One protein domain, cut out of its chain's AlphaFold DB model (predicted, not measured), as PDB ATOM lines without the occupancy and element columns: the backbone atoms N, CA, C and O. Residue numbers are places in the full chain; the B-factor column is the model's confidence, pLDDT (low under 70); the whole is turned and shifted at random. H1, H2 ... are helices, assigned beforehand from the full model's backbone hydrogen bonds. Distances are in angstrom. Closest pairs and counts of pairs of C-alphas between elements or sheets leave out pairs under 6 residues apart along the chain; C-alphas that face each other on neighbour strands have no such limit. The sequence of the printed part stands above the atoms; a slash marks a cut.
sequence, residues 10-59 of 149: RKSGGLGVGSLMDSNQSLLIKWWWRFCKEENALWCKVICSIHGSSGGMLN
ATOM      1  N   ARG A  10     193.012 283.408 288.669       67.50
ATOM      2  CA  ARG A  10     192.619 284.791 289.031       67.50
ATOM      3  C   ARG A  10     193.127 285.851 288.046       67.50
ATOM      4  O   ARG A  10     192.536 286.913 287.914       67.50
ATOM      5  N   LYS A  11     194.238 285.560 287.357       75.44
ATOM      6  CA  LYS A  11     194.846 286.430 286.337       75.44
ATOM      7  C   LYS A  11     194.025 286.516 285.043       75.44
ATOM      8  O   LYS A  11     194.202 287.473 284.305       75.44
ATOM      9  N   SER A  12     193.156 285.541 284.779       72.94
ATOM     10  CA  SER A  12     192.238 285.504 283.634       72.94
ATOM     11  C   SER A  12     190.788 285.812 284.025       72.94
ATOM     12  O   SER A  12     189.887 285.535 283.246       72.94
ATOM     13  N   GLY A  13     190.551 286.361 285.222       68.56
ATOM     14  CA  GLY A  13     189.211 286.747 285.676       68.56
ATOM     15  C   GLY A  13     188.354 285.618 286.263       68.56
ATOM     16  O   GLY A  13     187.189 285.868 286.543       68.56
ATOM     17  N   GLY A  14     188.901 284.416 286.478       74.75
ATOM     18  CA  GLY A  14     188.192 283.317 287.151       74.75
ATOM     19  C   GLY A  14     188.417 283.250 288.659       74.75
ATOM     20  O   GLY A  14     189.275 283.946 289.222       74.75
ATOM     21  N   LEU A  15     187.674 282.360 289.320       75.12
ATOM     22  CA  LEU A  15     187.679 282.192 290.777       75.12
ATOM     23  C   LEU A  15     189.041 281.754 291.345       75.12
ATOM     24  O   LEU A  15     189.317 281.936 292.533       75.12
ATOM     25  N   GLY A  16     189.923 281.192 290.511       68.00
ATOM     26  CA  GLY A  16     191.262 280.761 290.914       68.00
ATOM     27  C   GLY A  16     191.289 279.606 291.910       68.00
ATOM     28  O   GLY A  16     192.324 279.361 292.533       68.00
ATOM     29  N   VAL A  17     190.166 278.912 292.074       69.06
ATOM     30  CA  VAL A  17     190.087 277.659 292.818       69.06
ATOM     31  C   VAL A  17     190.700 276.582 291.926       69.06
ATOM     32  O   VAL A  17     190.306 276.437 290.769       69.06
ATOM     33  N   GLY A  18     191.709 275.866 292.437       69.50
ATOM     34  CA  GLY A  18     192.314 274.736 291.726       69.50
ATOM     35  C   GLY A  18     191.257 273.706 291.321       69.50
ATOM     36  O   GLY A  18     190.148 273.713 291.855       69.50
ATOM     37  N   SER A  19     191.584 272.818 290.378       79.12
ATOM     38  CA  SER A  19     190.611 271.850 289.864       79.12
ATOM     39  C   SER A  19     189.898 271.127 291.010       79.12
ATOM     40  O   SER A  19     190.530 270.633 291.949       79.12
ATOM     41  N   LEU A  20     188.566 271.046 290.936       80.75
ATOM     42  CA  LEU A  20     187.768 270.283 291.897       80.75
ATOM     43  C   LEU A  20     188.255 268.830 291.977       80.75
ATOM     44  O   LEU A  20     188.248 268.226 293.047       80.75
ATOM     45  N   MET A  21     188.750 268.297 290.859       78.06
ATOM     46  CA  MET A  21     189.368 266.979 290.798       78.06
ATOM     47  C   MET A  21     190.613 266.888 291.692       78.06
ATOM     48  O   MET A  21     190.722 265.949 292.478       78.06
ATOM     49  N   ASP A  22     191.508 267.877 291.634       78.81
ATOM     50  CA  ASP A  22     192.717 267.919 292.469       78.81
ATOM     51  C   ASP A  22     192.353 268.072 293.952       78.81
ATOM     52  O   ASP A  22     192.941 267.430 294.827       78.81
ATOM     53  N   SER A  23     191.329 268.877 294.240       81.31
ATOM     54  CA  SER A  23     190.808 269.063 295.596       81.31
ATOM     55  C   SER A  23     190.228 267.760 296.150       81.31
ATOM     56  O   SER A  23     190.607 267.339 297.244       81.31
ATOM     57  N   ASN A  24     189.396 267.060 295.377       87.69
ATOM     58  CA  ASN A  24     188.838 265.762 295.757       87.69
ATOM     59  C   ASN A  24     189.935 264.715 295.976       87.69
ATOM     60  O   ASN A  24     189.897 263.991 296.971       87.69
ATOM     61  N   GLN A  25     190.955 264.675 295.116       83.88
ATOM     62  CA  GLN A  25     192.108 263.791 295.304       83.88
ATOM     63  C   GLN A  25     192.865 264.110 296.595       83.88
ATOM     64  O   GLN A  25     193.154 263.205 297.379       83.88
ATOM     65  N   SER A  26     193.140 265.388 296.869       87.00
ATOM     66  CA  SER A  26     193.816 265.798 298.106       87.00
ATOM     67  C   SER A  26     193.024 265.408 299.359       87.00
ATOM     68  O   SER A  26     193.604 264.996 300.367       87.00
ATOM     69  N   LEU A  27     191.692 265.478 299.288       88.12
ATOM     70  CA  LEU A  27     190.812 265.059 300.369       88.12
ATOM     71  C   LEU A  27     190.889 263.550 300.575       88.12
ATOM     72  O   LEU A  27     191.074 263.128 301.713       88.12
ATOM     73  N   LEU A  28     190.812 262.749 299.511       86.50
ATOM     74  CA  LEU A  28     190.933 261.293 299.607       86.50
ATOM     75  C   LEU A  28     192.272 260.871 300.227       86.50
ATOM     76  O   LEU A  28     192.275 260.054 301.142       86.50
ATOM     77  N   ILE A  29     193.387 261.491 299.831       86.75
ATOM     78  CA  ILE A  29     194.716 261.248 300.432       86.75
ATOM     79  C   ILE A  29     194.728 261.613 301.921       86.75
ATOM     80  O   ILE A  29     195.273 260.889 302.753       86.75
ATOM     81  N   LYS A  30     194.117 262.743 302.287       86.62
ATOM     82  CA  LYS A  30     194.022 263.168 303.689       86.62
ATOM     83  C   LYS A  30     193.203 262.180 304.524       86.62
ATOM     84  O   LYS A  30     193.576 261.881 305.657       86.62
ATOM     85  N   TRP A  31     192.093 261.685 303.980       86.69
ATOM     86  CA  TRP A  31     191.246 260.684 304.633       86.69
ATOM     87  C   TRP A  31     191.940 259.332 304.742       86.69
ATOM     88  O   TRP A  31     191.885 258.713 305.801       86.69
ATOM     89  N   TRP A  32     192.667 258.930 303.702       83.62
ATOM     90  CA  TRP A  32     193.523 257.749 303.718       83.62
ATOM     91  C   TRP A  32     194.539 257.808 304.854       83.62
ATOM     92  O   TRP A  32     194.639 256.892 305.666       83.62
ATOM     93  N   TRP A  33     195.270 258.919 304.956       85.31
ATOM     94  CA  TRP A  33     196.286 259.065 305.992       85.31
ATOM     95  C   TRP A  33     195.690 258.951 307.402       85.31
ATOM     96  O   TRP A  33     196.284 258.330 308.282       85.31
ATOM     97  N   ARG A  34     194.483 259.492 307.610       86.38
ATOM     98  CA  ARG A  34     193.740 259.315 308.866       86.38
ATOM     99  C   ARG A  34     193.308 257.875 309.093       86.38
ATOM    100  O   ARG A  34     193.421 257.410 310.217       86.38
ATOM    101  N   PHE A  35     192.869 257.171 308.055       84.38
ATOM    102  CA  PHE A  35     192.482 255.767 308.159       84.38
ATOM    103  C   PHE A  35     193.651 254.895 308.635       84.38
ATOM    104  O   PHE A  35     193.488 254.109 309.563       84.38
ATOM    105  N   CYS A  36     194.852 255.106 308.084       80.94
ATOM    106  CA  CYS A  36     196.059 254.400 308.526       80.94
ATOM    107  C   CYS A  36     196.503 254.788 309.945       80.94
ATOM    108  O   CYS A  36     197.083 253.970 310.651       80.94
ATOM    109  N   LYS A  37     196.272 256.038 310.366       85.38
ATOM    110  CA  LYS A  37     196.700 256.533 311.684       85.38
ATOM    111  C   LYS A  37     195.711 256.200 312.806       85.38
ATOM    112  O   LYS A  37     196.118 256.031 313.952       85.38
ATOM    113  N   GLU A  38     194.422 256.136 312.496       83.94
ATOM    114  CA  GLU A  38     193.323 255.958 313.448       83.94
ATOM    115  C   GLU A  38     192.645 254.589 313.277       83.94
ATOM    116  O   GLU A  38     191.421 254.489 313.311       83.94
ATOM    117  N   GLU A  39     193.415 253.508 313.121       78.00
ATOM    118  CA  GLU A  39     192.886 252.147 312.881       78.00
ATOM    119  C   GLU A  39     191.847 251.689 313.932       78.00
ATOM    120  O   GLU A  39     190.928 250.921 313.648       78.00
ATOM    121  N   ASN A  40     191.958 252.207 315.159       83.88
ATOM    122  CA  ASN A  40     191.105 251.843 316.289       83.88
ATOM    123  C   ASN A  40     189.790 252.630 316.355       83.88
ATOM    124  O   ASN A  40     188.918 252.290 317.167       83.88
ATOM    125  N   ALA A  41     189.626 253.657 315.519       87.44
ATOM    126  CA  ALA A  41     188.422 254.469 315.488       87.44
ATOM    127  C   ALA A  41     187.222 253.668 314.956       87.44
ATOM    128  O   ALA A  41     187.344 252.822 314.069       87.44
ATOM    129  N   LEU A  42     186.030 253.945 315.493       89.81
ATOM    130  CA  LEU A  42     184.803 253.231 315.115       89.81
ATOM    131  C   LEU A  42     184.509 253.333 313.613       89.81
ATOM    132  O   LEU A  42     184.109 252.349 313.004       89.81
ATOM    133  N   TRP A  43     184.755 254.494 313.003       90.56
ATOM    134  CA  TRP A  43     184.549 254.695 311.569       90.56
ATOM    135  C   TRP A  43     185.492 253.823 310.720       90.56
ATOM    136  O   TRP A  43     185.035 253.219 309.752       90.56
ATOM    137  N   CYS A  44     186.760 253.659 311.125       87.69
ATOM    138  CA  CYS A  44     187.701 252.739 310.478       87.69
ATOM    139  C   CYS A  44     187.213 251.291 310.574       87.69
ATOM    140  O   CYS A  44     187.183 250.587 309.570       87.69
ATOM    141  N   LYS A  45     186.740 250.864 311.751       88.06
ATOM    142  CA  LYS A  45     186.187 249.513 311.960       88.06
ATOM    143  C   LYS A  45     184.948 249.244 311.110       88.06
ATOM    144  O   LYS A  45     184.823 248.154 310.563       88.06
ATOM    145  N   VAL A  46     184.055 250.225 310.966       91.44
ATOM    146  CA  VAL A  46     182.883 250.119 310.079       91.44
ATOM    147  C   VAL A  46     183.326 249.978 308.623       91.44
ATOM    148  O   VAL A  46     182.845 249.088 307.926       91.44
ATOM    149  N   ILE A  47     184.283 250.793 308.171       87.00
ATOM    150  CA  ILE A  47     184.834 250.684 306.813       87.00
ATOM    151  C   ILE A  47     185.465 249.306 306.595       87.00
ATOM    152  O   ILE A  47     185.167 248.674 305.580       87.00
ATOM    153  N   CYS A  48     186.256 248.809 307.549       85.56
ATOM    154  CA  CYS A  48     186.846 247.474 307.483       85.56
ATOM    155  C   CYS A  48     185.793 246.357 307.509       85.56
ATOM    156  O   CYS A  48     185.949 245.338 306.845       85.56
ATOM    157  N   SER A  49     184.698 246.540 308.245       85.88
ATOM    158  CA  SER A  49     183.597 245.576 308.276       85.88
ATOM    159  C   SER A  49     182.869 245.477 306.934       85.88
ATOM    160  O   SER A  49     182.331 244.417 306.628       85.88
ATOM    161  N   ILE A  50     182.823 246.561 306.154       89.31
ATOM    162  CA  ILE A  50     182.144 246.602 304.850       89.31
ATOM    163  C   ILE A  50     183.091 246.167 303.721       89.31
ATOM    164  O   ILE A  50     182.684 245.439 302.822       89.31
ATOM    165  N   HIS A  51     184.354 246.597 303.767       85.25
ATOM    166  CA  HIS A  51     185.308 246.460 302.658       85.25
ATOM    167  C   HIS A  51     186.461 245.473 302.943       85.25
ATOM    168  O   HIS A  51     187.373 245.334 302.125       85.25
ATOM    169  N   GLY A  52     186.441 244.782 304.086       83.19
ATOM    170  CA  GLY A  52     187.496 243.870 304.545       83.19
ATOM    171  C   GLY A  52     188.583 244.564 305.373       83.19
ATOM    172  O   GLY A  52     188.616 245.786 305.472       83.19
ATOM    173  N   SER A  53     189.508 243.794 305.961       75.12
ATOM    174  CA  SER A  53     190.547 244.283 306.896       75.12
ATOM    175  C   SER A  53     191.427 245.417 306.357       75.12
ATOM    176  O   SER A  53     192.061 246.133 307.122       75.12
ATOM    177  N   SER A  54     191.463 245.574 305.036       72.12
ATOM    178  CA  SER A  54     192.188 246.604 304.308       72.12
ATOM    179  C   SER A  54     191.357 247.841 303.966       72.12
ATOM    180  O   SER A  54     191.858 248.728 303.283       72.12
ATOM    181  N   GLY A  55     190.075 247.895 304.332       73.81
ATOM    182  CA  GLY A  55     189.160 248.936 303.861       73.81
ATOM    183  C   GLY A  55     188.975 248.935 302.335       73.81
ATOM    184  O   GLY A  55     188.598 249.955 301.769       73.81
ATOM    185  N   GLY A  56     189.274 247.817 301.657       71.19
ATOM    186  CA  GLY A  56     189.226 247.697 300.193       71.19
ATOM    187  C   GLY A  56     190.394 248.365 299.459       71.19
ATOM    188  O   GLY A  56     190.382 248.447 298.235       71.19
ATOM    189  N   MET A  57     191.404 248.841 300.190       67.88
ATOM    190  CA  MET A  57     192.422 249.749 299.666       67.88
ATOM    191  C   MET A  57     193.698 249.084 299.124       67.88
ATOM    192  O   MET A  57     194.296 249.600 298.187       67.88
ATOM    193  N   LEU A  58     194.124 247.957 299.701       62.81
ATOM    194  CA  LEU A  58     195.397 247.285 299.375       62.81
ATOM    195  C   LEU A  58     195.222 245.915 298.703       62.81
ATOM    196  O   LEU A  58     196.161 245.125 298.642       62.81
ATOM    197  N   ASN A  59     194.040 245.621 298.160       51.25
ATOM    198  CA  ASN A  59     193.837 244.392 297.394       51.25
ATOM    199  C   ASN A  59     194.387 244.571 295.965       51.25
ATOM    200  O   ASN A  59     193.638 244.811 295.021       51.25
TER     201      ASN A  59
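What this domain is: This is residues 10 to 59 of the 149 residues of an uncharacterized protein of Artemisia annua (UniProt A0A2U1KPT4). The model is an L of two helices: a long helix, H1, reaches a corner where the chain turns through a tight link into a shorter helix, H2, set about perpendicular to it. A tail with no named element, residues 10 to 19, leads into H1 and adds to the length of the long arm, and residues 10 to 31 stick out free. The printed part has 50 residues with two named helices, H1 then H2, and no named strand; the class is all helix. The whole is extended, with a radius of gyration of the C-alphas of 15.9 A, and is a rod spanning 47 by 20 by 13 A.

How they stand to each other: Residues 10 to 31, of which 20 to 31 belong to H1, residues 20 to 37, stand free. A tight link of 4 residues joins H1 to H2, residues 42 to 51. The two helices are close but not clearly touching, with 1 pair of C-alphas within 8 A; their closest C-alphas, those of Phe 35 and Cys 44, are 6.1 A apart. Their lines stand about perpendicular, at 74 degrees, and their centres are 16.9 A apart. In H1 and H2 every O i to N i+4 pair is within hydrogen-bond range.

Where its parts are: H1 runs from C-alpha 20 at (187.768, 270.283, 291.897) to C-alpha 37 at (196.700, 256.533, 311.684), 25.7 A. H2 is 14.2 A long from first to last C-alpha and ends with C-alpha 51 at (185.308, 246.460, 302.658).

The domain as a whole: The C-alphas farthest apart, those of Lys 11 and Ser 49, are 47.7 A apart. The printed part has no cut. Its mean pLDDT is 80.2; residues 10, 13, 16 to 18 and 57 to 59 are under 70.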